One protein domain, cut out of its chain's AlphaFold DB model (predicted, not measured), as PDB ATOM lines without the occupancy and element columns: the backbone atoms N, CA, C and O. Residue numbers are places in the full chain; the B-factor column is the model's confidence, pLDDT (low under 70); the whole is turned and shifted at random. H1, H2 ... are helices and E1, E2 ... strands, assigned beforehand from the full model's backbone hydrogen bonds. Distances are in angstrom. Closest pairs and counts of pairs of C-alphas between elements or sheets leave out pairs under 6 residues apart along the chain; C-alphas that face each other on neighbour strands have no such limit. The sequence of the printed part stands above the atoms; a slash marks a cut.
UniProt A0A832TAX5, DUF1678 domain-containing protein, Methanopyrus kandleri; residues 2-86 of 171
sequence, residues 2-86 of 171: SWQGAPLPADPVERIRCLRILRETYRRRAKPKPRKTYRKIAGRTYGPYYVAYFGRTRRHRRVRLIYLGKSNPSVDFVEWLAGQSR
ATOM      1  N   SER A   2     263.580 162.136 137.787       55.44
ATOM      2  CA  SER A   2     262.595 163.013 137.143       55.44
ATOM      3  C   SER A   2     261.156 162.637 137.526       55.44
ATOM      4  O   SER A   2     260.897 161.581 138.107       55.44
ATOM      5  N   TRP A   3     260.198 163.491 137.168       62.38
ATOM      6  CA  TRP A   3     258.751 163.253 137.285       62.38
ATOM      7  C   TRP A   3     258.223 162.087 136.420       62.38
ATOM      8  O   TRP A   3     257.015 161.974 136.230       62.38
ATOM      9  N   GLN A   4     259.103 161.237 135.876       61.34
ATOM     10  CA  GLN A   4     258.777 160.172 134.927       61.34
ATOM     11  C   GLN A   4     257.577 159.334 135.393       61.34
ATOM     12  O   GLN A   4     257.557 158.802 136.509       61.34
ATOM     13  N   GLY A   5     256.573 159.271 134.514       71.25
ATOM     14  CA  GLY A   5     255.337 158.505 134.676       71.25
ATOM     15  C   GLY A   5     254.227 159.179 135.489       71.25
ATOM     16  O   GLY A   5     253.126 158.641 135.528       71.25
ATOM     17  N   ALA A   6     254.467 160.330 136.130       78.44
ATOM     18  CA  ALA A   6     253.409 161.045 136.847       78.44
ATOM     19  C   ALA A   6     252.526 161.837 135.859       78.44
ATOM     20  O   ALA A   6     253.063 162.690 135.146       78.44
ATOM     21  N   PRO A   7     251.191 161.635 135.839       85.19
ATOM     22  CA  PRO A   7     250.277 162.348 134.946       85.19
ATOM     23  C   PRO A   7     249.994 163.751 135.494       85.19
ATOM     24  O   PRO A   7     248.887 164.068 135.928       85.19
ATOM     25  N   LEU A   8     251.026 164.595 135.562       79.94
ATOM     26  CA  LEU A   8     250.847 165.983 135.964       79.94
ATOM     27  C   LEU A   8     250.062 166.728 134.874       79.94
ATOM     28  O   LEU A   8     250.496 166.732 133.721       79.94
ATOM     29  N   PRO A   9     248.949 167.401 135.220       72.69
ATOM     30  CA  PRO A   9     248.141 168.127 134.248       72.69
ATOM     31  C   PRO A   9     248.946 169.187 133.488       72.69
ATOM     32  O   PRO A   9     249.835 169.831 134.059       72.69
ATOM     33  N   ALA A  10     248.623 169.396 132.209       69.06
ATOM     34  CA  ALA A  10     249.139 170.523 131.427       69.06
ATOM     35  C   ALA A  10     248.592 171.862 131.947       69.06
ATOM     36  O   ALA A  10     249.335 172.837 132.035       69.06
ATOM     37  N   ASP A  11     247.316 171.875 132.352       67.75
ATOM     38  CA  ASP A  11     246.666 173.054 132.913       67.75
ATOM     39  C   ASP A  11     247.341 173.499 134.231       67.75
ATOM     40  O   ASP A  11     247.530 172.684 135.143       67.75
ATOM     41  N   PRO A  12     247.709 174.786 134.363       56.81
ATOM     42  CA  PRO A  12     248.456 175.282 135.513       56.81
ATOM     43  C   PRO A  12     247.642 175.297 136.813       56.81
ATOM     44  O   PRO A  12     248.212 175.079 137.884       56.81
ATOM     45  N   VAL A  13     246.324 175.513 136.753       65.94
ATOM     46  CA  VAL A  13     245.455 175.504 137.939       65.94
ATOM     47  C   VAL A  13     245.364 174.087 138.497       65.94
ATOM     48  O   VAL A  13     245.547 173.868 139.700       65.94
ATOM     49  N   GLU A  14     245.152 173.112 137.618       70.50
ATOM     50  CA  GLU A  14     245.144 171.693 137.967       70.50
ATOM     51  C   GLU A  14     246.517 171.241 138.488       70.50
ATOM     52  O   GLU A  14     246.622 170.579 139.522       70.50
ATOM     53  N   ARG A  15     247.608 171.688 137.860       70.81
ATOM     54  CA  ARG A  15     248.973 171.385 138.313       70.81
ATOM     55  C   ARG A  15     249.270 171.942 139.710       70.81
ATOM     56  O   ARG A  15     249.831 171.221 140.539       70.81
ATOM     57  N   ILE A  16     248.869 173.180 140.014       69.81
ATOM     58  CA  ILE A  16     248.990 173.765 141.365       69.81
ATOM     59  C   ILE A  16     248.210 172.927 142.380       69.81
ATOM     60  O   ILE A  16     248.707 172.640 143.475       69.81
ATOM     61  N   ARG A  17     247.007 172.477 142.015       75.06
ATOM     62  CA  ARG A  17     246.195 171.609 142.871       75.06
ATOM     63  C   ARG A  17     246.901 170.276 143.152       75.06
ATOM     64  O   ARG A  17     246.969 169.869 144.315       75.06
ATOM     65  N   CYS A  18     247.517 169.654 142.146       85.94
ATOM     66  CA  CYS A  18     248.346 168.450 142.295       85.94
ATOM     67  C   CYS A  18     249.560 168.674 143.214       85.94
ATOM     68  O   CYS A  18     249.833 167.861 144.102       85.94
ATOM     69  N   LEU A  19     250.260 169.803 143.074       81.69
ATOM     70  CA  LEU A  19     251.378 170.164 143.953       81.69
ATOM     71  C   LEU A  19     250.928 170.369 145.407       81.69
ATOM     72  O   LEU A  19     251.612 169.927 146.334       81.69
ATOM     73  N   ARG A  20     249.746 170.958 145.629       81.88
ATOM     74  CA  ARG A  20     249.146 171.105 146.965       81.88
ATOM     75  C   ARG A  20     248.866 169.747 147.614       81.88
ATOM     76  O   ARG A  20     249.114 169.582 148.812       81.88
ATOM     77  N   ILE A  21     248.404 168.765 146.838       89.44
ATOM     78  CA  ILE A  21     248.220 167.380 147.299       89.44
ATOM     79  C   ILE A  21     249.563 166.764 147.701       89.44
ATOM     80  O   ILE A  21     249.690 166.281 148.825       89.44
ATOM     81  N   LEU A  22     250.578 166.833 146.833       88.88
ATOM     82  CA  LEU A  22     251.913 166.290 147.111       88.88
ATOM     83  C   LEU A  22     252.567 166.942 148.335       88.88
ATOM     84  O   LEU A  22     253.180 166.261 149.158       88.88
ATOM     85  N   ARG A  23     252.389 168.250 148.530       85.62
ATOM     86  CA  ARG A  23     252.840 168.927 149.750       85.62
ATOM     87  C   ARG A  23     252.143 168.372 150.990       85.62
ATOM     88  O   ARG A  23     252.801 168.126 152.004       85.62
ATOM     89  N   GLU A  24     250.827 168.192 150.943       87.25
ATOM     90  CA  GLU A  24     250.079 167.653 152.079       87.25
ATOM     91  C   GLU A  24     250.491 166.206 152.382       87.25
ATOM     92  O   GLU A  24     250.676 165.840 153.546       87.25
ATOM     93  N   THR A  25     250.758 165.420 151.338       91.75
ATOM     94  CA  THR A  25     251.374 164.095 151.422       91.75
ATOM     95  C   THR A  25     252.724 164.135 152.128       91.75
ATOM     96  O   THR A  25     252.936 163.357 153.061       91.75
ATOM     97  N   TYR A  26     253.613 165.064 151.760       88.62
ATOM     98  CA  TYR A  26     254.905 165.248 152.428       88.62
ATOM     99  C   TYR A  26     254.717 165.609 153.910       88.62
ATOM    100  O   TYR A  26     255.283 164.961 154.795       88.62
ATOM    101  N   ARG A  27     253.858 166.597 154.196       86.81
ATOM    102  CA  ARG A  27     253.592 167.111 155.550       86.81
ATOM    103  C   ARG A  27     253.010 166.050 156.484       86.81
ATOM    104  O   ARG A  27     253.345 166.006 157.672       86.81
ATOM    105  N   ARG A  28     252.117 165.205 155.967       90.25
ATOM    106  CA  ARG A  28     251.451 164.144 156.737       90.25
ATOM    107  C   ARG A  28     252.187 162.811 156.701       90.25
ATOM    108  O   ARG A  28     251.836 161.930 157.484       90.25
ATOM    109  N   ARG A  29     253.179 162.663 155.815       91.38
ATOM    110  CA  ARG A  29     253.820 161.385 155.465       91.38
ATOM    111  C   ARG A  29     252.788 160.296 155.148       91.38
ATOM    112  O   ARG A  29     252.947 159.144 155.552       91.38
ATOM    113  N   ALA A  30     251.712 160.670 154.458       91.69
ATOM    114  CA  ALA A  30     250.557 159.815 154.197       91.69
ATOM    115  C   ALA A  30     250.064 159.978 152.755       91.69
ATOM    116  O   ALA A  30     250.043 161.091 152.230       91.69
ATOM    117  N   LYS A  31     249.635 158.873 152.137       93.75
ATOM    118  CA  LYS A  31     249.020 158.897 150.806       93.75
ATOM    119  C   LYS A  31     247.632 159.555 150.864       93.75
ATOM    120  O   LYS A  31     246.903 159.311 151.833       93.75
ATOM    121  N   PRO A  32     247.250 160.340 149.842       94.94
ATOM    122  CA  PRO A  32     245.865 160.751 149.684       94.94
ATOM    123  C   PRO A  32     245.003 159.531 149.337       94.94
ATOM    124  O   PRO A  32     245.477 158.581 148.715       94.94
ATOM    125  N   LYS A  33     243.728 159.562 149.730       94.81
ATOM    126  CA  LYS A  33     242.703 158.639 149.235       94.81
ATOM    127  C   LYS A  33     241.706 159.435 148.386       94.81
ATOM    128  O   LYS A  33     241.160 160.406 148.917       94.81
ATOM    129  N   PRO A  34     241.447 159.079 147.120       94.56
ATOM    130  CA  PRO A  34     240.369 159.692 146.355       94.56
ATOM    131  C   PRO A  34     239.040 159.383 147.044       94.56
ATOM    132  O   PRO A  34     238.799 158.259 147.494       94.56
ATOM    133  N   ARG A  35     238.183 160.392 147.186       90.75
ATOM    134  CA  ARG A  35     236.823 160.225 147.705       90.75
ATOM    135  C   ARG A  35     235.843 161.054 146.896       90.75
ATOM    136  O   ARG A  35     236.147 162.185 146.527       90.75
ATOM    137  N   LYS A  36     234.651 160.495 146.701       90.31
ATOM    138  CA  LYS A  36     233.490 161.218 146.188       90.31
ATOM    139  C   LYS A  36     232.714 161.822 147.357       90.31
ATOM    140  O   LYS A  36     232.575 161.199 148.409       90.31
ATOM    141  N   THR A  37     232.218 163.032 147.173       77.69
ATOM    142  CA  THR A  37     231.337 163.743 148.091       77.69
ATOM    143  C   THR A  37     230.142 164.280 147.314       77.69
ATOM    144  O   THR A  37     230.220 164.560 146.117       77.69
ATOM    145  N   TYR A  38     229.017 164.409 148.004       78.12
ATOM    146  CA  TYR A  38     227.786 164.960 147.455       78.12
ATOM    147  C   TYR A  38     227.323 166.083 148.367       78.12
ATOM    148  O   TYR A  38     227.500 166.014 149.586       78.12
ATOM    149  N   ARG A  39     226.735 167.122 147.783       67.19
ATOM    150  CA  ARG A  39     226.191 168.251 148.531       67.19
ATOM    151  C   ARG A  39     224.678 168.244 148.402       67.19
ATOM    152  O   ARG A  39     224.165 168.271 147.289       67.19
ATOM    153  N   LYS A  40     223.966 168.229 149.527       66.31
ATOM    154  CA  LYS A  40     222.518 168.455 149.547       66.31
ATOM    155  C   LYS A  40     222.245 169.946 149.718       66.31
ATOM    156  O   LYS A  40     222.764 170.554 150.651       66.31
ATOM    157  N   ILE A  41     221.468 170.529 148.811       67.44
ATOM    158  CA  ILE A  41     221.012 171.925 148.873       67.44
ATOM    159  C   ILE A  41     219.523 171.924 148.534       67.44
ATOM    160  O   ILE A  41     219.151 171.434 147.470       67.44
ATOM    161  N   ALA A  42     218.684 172.449 149.435       75.81
ATOM    162  CA  ALA A  42     217.230 172.554 149.249       75.81
ATOM    163  C   ALA A  42     216.577 171.244 148.748       75.81
ATOM    164  O   ALA A  42     215.892 171.217 147.729       75.81
ATOM    165  N   GLY A  43     216.872 170.119 149.409       81.81
ATOM    166  CA  GLY A  43     216.329 168.799 149.053       81.81
ATOM    167  C   GLY A  43     216.936 168.142 147.803       81.81
ATOM    168  O   GLY A  43     216.752 166.944 147.604       81.81
ATOM    169  N   ARG A  44     217.720 168.867 146.995       55.62
ATOM    170  CA  ARG A  44     218.393 168.335 145.799       55.62
ATOM    171  C   ARG A  44     219.832 167.919 146.105       55.62
ATOM    172  O   ARG A  44     220.543 168.596 146.849       55.62
ATOM    173  N   THR A  45     220.269 166.804 145.519       80.88
ATOM    174  CA  THR A  45     221.638 166.283 145.663       80.88
ATOM    175  C   THR A  45     222.483 166.687 144.457       80.88
ATOM    176  O   THR A  45     222.136 166.373 143.325       80.88
ATOM    177  N   TYR A  46     223.610 167.351 144.706       66.56
ATOM    178  CA  TYR A  46     224.572 167.794 143.698       66.56
ATOM    179  C   TYR A  46     225.884 167.020 143.840       66.56
ATOM    180  O   TYR A  46     226.394 166.837 144.951       66.56
ATOM    181  N   GLY A  47     226.445 166.578 142.715       75.94
ATOM    182  CA  GLY A  47     227.691 165.817 142.659       75.94
ATOM    183  C   GLY A  47     227.707 164.812 141.498       75.94
ATOM    184  O   GLY A  47     226.843 164.896 140.626       75.94
ATOM    185  N   PRO A  48     228.672 163.875 141.477       78.69
ATOM    186  CA  PRO A  48     229.737 163.716 142.467       78.69
ATOM    187  C   PRO A  48     230.771 164.846 142.397       78.69
ATOM    188  O   PRO A  48     231.156 165.301 141.319       78.69
ATOM    189  N   TYR A  49     231.242 165.267 143.565       78.75
ATOM    190  CA  TYR A  49     232.450 166.070 143.708       78.75
ATOM    191  C   TYR A  49     233.576 165.204 144.258       78.75
ATOM    192  O   TYR A  49     233.346 164.283 145.032       78.75
ATOM    193  N   TYR A  50     234.804 165.497 143.871       81.56
ATOM    194  CA  TYR A  50     235.973 164.705 144.196       81.56
ATOM    195  C   TYR A  50     236.850 165.456 145.187       81.56
ATOM    196  O   TYR A  50     237.009 166.678 145.123       81.56
ATOM    197  N   VAL A  51     237.419 164.714 146.135       81.75
ATOM    198  CA  VAL A  51     238.329 165.243 147.149       81.75
ATOM    199  C   VAL A  51     239.521 164.311 147.338       81.75
ATOM    200  O   VAL A  51     239.377 163.088 147.345       81.75
ATOM    201  N   ALA A  52     240.697 164.890 147.579       89.38
ATOM    202  CA  ALA A  52     241.822 164.154 148.137       89.38
ATOM    203  C   ALA A  52     241.668 164.104 149.664       89.38
ATOM    204  O   ALA A  52     241.760 165.125 150.355       89.38
ATOM    205  N   TYR A  53     241.405 162.911 150.193       91.44
ATOM    206  CA  TYR A  53     241.204 162.663 151.615       91.44
ATOM    207  C   TYR A  53     242.504 162.253 152.302       91.44
ATOM    208  O   TYR A  53     243.149 161.276 151.924       91.44
ATOM    209  N   PHE A  54     242.825 162.938 153.394       91.00
ATOM    210  CA  PHE A  54     243.874 162.558 154.327       91.00
ATOM    211  C   PHE A  54     243.254 162.255 155.688       91.00
ATOM    212  O   PHE A  54     242.708 163.135 156.359       91.00
ATOM    213  N   GLY A  55     243.372 160.994 156.102       87.81
ATOM    214  CA  GLY A  55     242.909 160.542 157.409       87.81
ATOM    215  C   GLY A  55     243.684 161.160 158.572       87.81
ATOM    216  O   GLY A  55     244.675 161.880 158.398       87.81
ATOM    217  N   ARG A  56     243.221 160.850 159.787       86.94
ATOM    218  CA  ARG A  56     243.951 161.172 161.014       86.94
ATOM    219  C   ARG A  56     245.257 160.377 161.053       86.94
ATOM    220  O   ARG A  56     245.297 159.215 160.657       86.94
ATOM    221  N   THR A  57     246.315 161.001 161.545       81.81
ATOM    222  CA  THR A  57     247.593 160.340 161.838       81.81
ATOM    223  C   THR A  57     248.010 160.667 163.271       81.81
ATOM    224  O   THR A  57     247.460 161.591 163.871       81.81
ATOM    225  N   ARG A  58     249.006 159.956 163.826       80.69
ATOM    226  CA  ARG A  58     249.559 160.278 165.160       80.69
ATOM    227  C   ARG A  58     249.967 161.755 165.274       80.69
ATOM    228  O   ARG A  58     249.700 162.383 166.291       80.69
ATOM    229  N   ARG A  59     250.546 162.311 164.201       79.00
ATOM    230  CA  ARG A  59     250.978 163.717 164.109       79.00
ATOM    231  C   ARG A  59     249.840 164.690 163.773       79.00
ATOM    232  O   ARG A  59     249.897 165.844 164.171       79.00
ATOM    233  N   HIS A  60     248.818 164.253 163.036       81.19
ATOM    234  CA  HIS A  60     247.722 165.107 162.566       81.19
ATOM    235  C   HIS A  60     246.377 164.559 163.042       81.19
ATOM    236  O   HIS A  60     245.755 163.730 162.376       81.19
ATOM    237  N   ARG A  61     245.908 165.052 164.193       79.00
ATOM    238  CA  ARG A  61     244.665 164.596 164.847       79.00
ATOM    239  C   ARG A  61     243.386 164.959 164.078       79.00
ATOM    240  O   ARG A  61     242.344 164.352 164.307       79.00
ATOM    241  N   ARG A  62     243.456 165.914 163.140       82.88
ATOM    242  CA  ARG A  62     242.336 166.329 162.277       82.88
ATOM    243  C   ARG A  62     242.450 165.734 160.873       82.88
ATOM    244  O   ARG A  62     243.541 165.676 160.294       82.88
ATOM    245  N   VAL A  63     241.304 165.342 160.320       82.19
ATOM    246  CA  VAL A  63     241.152 164.982 158.901       82.19
ATOM    247  C   VAL A  63     241.448 166.205 158.035       82.19
ATOM    248  O   VAL A  63     241.205 167.338 158.449       82.19
ATOM    249  N   ARG A  64     241.971 165.978 156.829       84.06
ATOM    250  CA  ARG A  64     242.090 167.019 155.807       84.06
ATOM    251  C   ARG A  64     241.467 166.548 154.505       84.06
ATOM    252  O   ARG A  64     241.708 165.429 154.065       84.06
ATOM    253  N   LEU A  65     240.685 167.436 153.906       81.00
ATOM    254  CA  LEU A  65     240.130 167.294 152.570       81.00
ATOM    255  C   LEU A  65     240.733 168.398 151.708       81.00
ATOM    256  O   LEU A  65     240.761 169.554 152.131       81.00
ATOM    257  N   ILE A  66     241.215 168.046 150.522       80.44
ATOM    258  CA  ILE A  66     241.510 169.017 149.468       80.44
ATOM    259  C   ILE A  66     240.447 168.815 148.400       80.44
ATOM    260  O   ILE A  66     240.334 167.725 147.842       80.44
ATOM    261  N   TYR A  67     239.635 169.843 148.173       75.56
ATOM    262  CA  TYR A  67     238.560 169.794 147.194       75.56
ATOM    263  C   TYR A  67     239.122 169.870 145.774       75.56
ATOM    264  O   TYR A  67     239.958 170.728 145.490       75.56
ATOM    265  N   LEU A  68     238.671 168.962 144.908       75.44
ATOM    266  CA  LEU A  68     239.123 168.858 143.522       75.44
ATOM    267  C   LEU A  68     238.054 169.302 142.527       75.44
ATOM    268  O   LEU A  68     238.398 169.588 141.392       75.44
ATOM    269  N   GLY A  69     236.789 169.422 142.932       73.62
ATOM    270  CA  GLY A  69     235.700 169.774 142.018       73.62
ATOM    271  C   GLY A  69     235.063 168.545 141.378       73.62
ATOM    272  O   GLY A  69     234.904 167.526 142.038       73.62
ATOM    273  N   LYS A  70     234.628 168.657 140.122       76.31
ATOM    274  CA  LYS A  70     234.105 167.525 139.330       76.31
ATOM    275  C   LYS A  70     235.262 166.722 138.712       76.31
ATOM    276  O   LYS A  70     236.412 167.007 139.015       76.31
ATOM    277  N   SER A  71     234.966 165.724 137.876       78.56
ATOM    278  CA  SER A  71     235.994 165.001 137.109       78.56
ATOM    279  C   SER A  71     236.868 165.990 136.323       78.56
ATOM    280  O   SER A  71     236.343 166.862 135.628       78.56
ATOM    281  N   ASN A  72     238.182 165.915 136.542       80.06
ATOM    282  CA  ASN A  72     239.208 166.765 135.943       80.06
ATOM    283  C   ASN A  72     240.601 166.137 136.152       80.06
ATOM    284  O   ASN A  72     240.734 165.219 136.965       80.06
ATOM    285  N   PRO A  73     241.655 166.673 135.515       86.00
ATOM    286  CA  PRO A  73     242.998 166.105 135.610       86.00
ATOM    287  C   PRO A  73     243.578 166.000 137.033       86.00
ATOM    288  O   PRO A  73     244.386 165.112 137.301       86.00
ATOM    289  N   SER A  74     243.184 166.864 137.980       80.94
ATOM    290  CA  SER A  74     243.605 166.699 139.382       80.94
ATOM    291  C   SER A  74     242.976 165.478 140.049       80.94
ATOM    292  O   SER A  74     243.578 164.904 140.957       80.94
ATOM    293  N   VAL A  75     241.760 165.099 139.645       88.06
ATOM    294  CA  VAL A  75     241.109 163.864 140.102       88.06
ATOM    295  C   VAL A  75     241.895 162.665 139.595       88.06
ATOM    296  O   VAL A  75     242.326 161.853 140.415       88.06
ATOM    297  N   ASP A  76     242.180 162.626 138.293       92.12
ATOM    298  CA  ASP A  76     242.929 161.541 137.652       92.12
ATOM    299  C   ASP A  76     244.315 161.379 138.289       92.12
ATOM    300  O   ASP A  76     244.758 160.274 138.599       92.12
ATOM    301  N   PHE A  77     244.980 162.497 138.591       93.25
ATOM    302  CA  PHE A  77     246.258 162.491 139.294       93.25
ATOM    303  C   PHE A  77     246.167 161.876 140.701       93.25
ATOM    304  O   PHE A  77     247.055 161.127 141.114       93.25
ATOM    305  N   VAL A  78     245.111 162.172 141.467       93.94
ATOM    306  CA  VAL A  78     244.921 161.603 142.814       93.94
ATOM    307  C   VAL A  78     244.568 160.123 142.754       93.94
ATOM    308  O   VAL A  78     245.037 159.359 143.600       93.94
ATOM    309  N   GLU A  79     243.768 159.714 141.774       95.00
ATOM    310  CA  GLU A  79     243.458 158.308 141.523       95.00
ATOM    311  C   GLU A  79     244.723 157.537 141.127       95.00
ATOM    312  O   GLU A  79     245.031 156.508 141.735       95.00
ATOM    313  N   TRP A  80     245.545 158.102 140.240       95.81
ATOM    314  CA  TRP A  80     246.856 157.554 139.905       95.81
ATOM    315  C   TRP A  80     247.764 157.437 141.138       95.81
ATOM    316  O   TRP A  80     248.308 156.361 141.395       95.81
ATOM    317  N   LEU A  81     247.880 158.490 141.964       95.19
ATOM    318  CA  LEU A  81     248.653 158.455 143.218       95.19
ATOM    319  C   LEU A  81     248.157 157.369 144.183       95.19
ATOM    320  O   LEU A  81     248.949 156.796 144.939       95.19
ATOM    321  N   ALA A  82     246.853 157.089 144.195       92.88
ATOM    322  CA  ALA A  82     246.287 156.039 145.028       92.88
ATOM    323  C   ALA A  82     246.747 154.644 144.585       92.88
ATOM    324  O   ALA A  82     246.999 153.814 145.460       92.88
ATOM    325  N   GLY A  83     246.958 154.430 143.282       94.25
ATOM    326  CA  GLY A  83     247.506 153.191 142.718       94.25
ATOM    327  C   GLY A  83     249.014 152.986 142.929       94.25
ATOM    328  O   GLY A  83     249.487 151.858 142.870       94.25
ATOM    329  N   GLN A  84     249.783 154.038 143.224       95.06
ATOM    330  CA  GLN A  84     251.242 153.940 143.401       95.06
ATOM    331  C   GLN A  84     251.667 153.352 144.760       95.06
ATOM    332  O   GLN A  84     250.923 153.418 145.739       95.06
ATOM    333  N   SER A  85     252.902 152.853 144.892       94.75
ATOM    334  CA  SER A  85     253.451 152.462 146.204       94.75
ATOM    335  C   SER A  85     253.583 153.667 147.151       94.75
ATOM    336  O   SER A  85     253.678 154.824 146.726       94.75
ATOM    337  N   ARG A  86     253.575 153.429 148.470       93.25
ATOM    338  CA  ARG A  86     253.699 154.516 149.460       93.25
ATOM    339  C   ARG A  86     255.040 155.225 149.338       93.25
ATOM    340  O   ARG A  86     255.093 156.451 149.433       93.25
TER     341      ARG A  86
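Overview. This is residues 2 to 86 of the 171 residues of the protein "DUF1678 domain-containing protein" of Methanopyrus kandleri (UniProt A0A832TAX5). Two helices, H1 and H2, pack on one face of a strongly twisted sheet, in two layers, and the hairpin of E1 and E2 reaches out as an arm whose tip, residues 40 to 45, sticks out. The printed part has 85 residues with H1 E1 E2 E3 H2 in order; E1 E2 E3 form an antiparallel meander, each strand beside the one before, and the class is mixed. It is compact, with a radius of gyration of the C-alphas of 13.7 A and spans of 47 by 35 by 20 A.

Along the chain. H1, residues 12 to 28, 24.2 A, begins at C-alpha 12 (248.456, 175.282, 135.513). E1 is residues 33 to 41, 25.4 A; E2, residues 44 to 54, 27.5 A, bends by 59 degrees at residue 50; E3 is residues 64 to 69, 15.4 A. H2, residues 73 to 83, 15.4 A, ends at C-alpha 83 (247.506, 153.191, 142.718).

Arrangement. Within hydrogen-bond range are N 35 and O 51, 3.0 A, between E1 and E2, and N 52 and O 66, 2.9 A, between E2 and E3. H1, over E2 and E3, has a height over the sheet of 9.9 A; H2's is 9.0 A. H1 touches H2 with residues 14 to 18 alone, closest C-alphas Glu 14 and Ser 74, 5.4 A. In H1 and H2 every O i to N i+4 pair is within hydrogen-bond range.

Size, cuts and confidence. The farthest C-alphas, Ser 2 and Gly 43, are 48.1 A apart. The printed part has no cut and no long link; 13 residues have pLDDT under 70, among them 10 to 13.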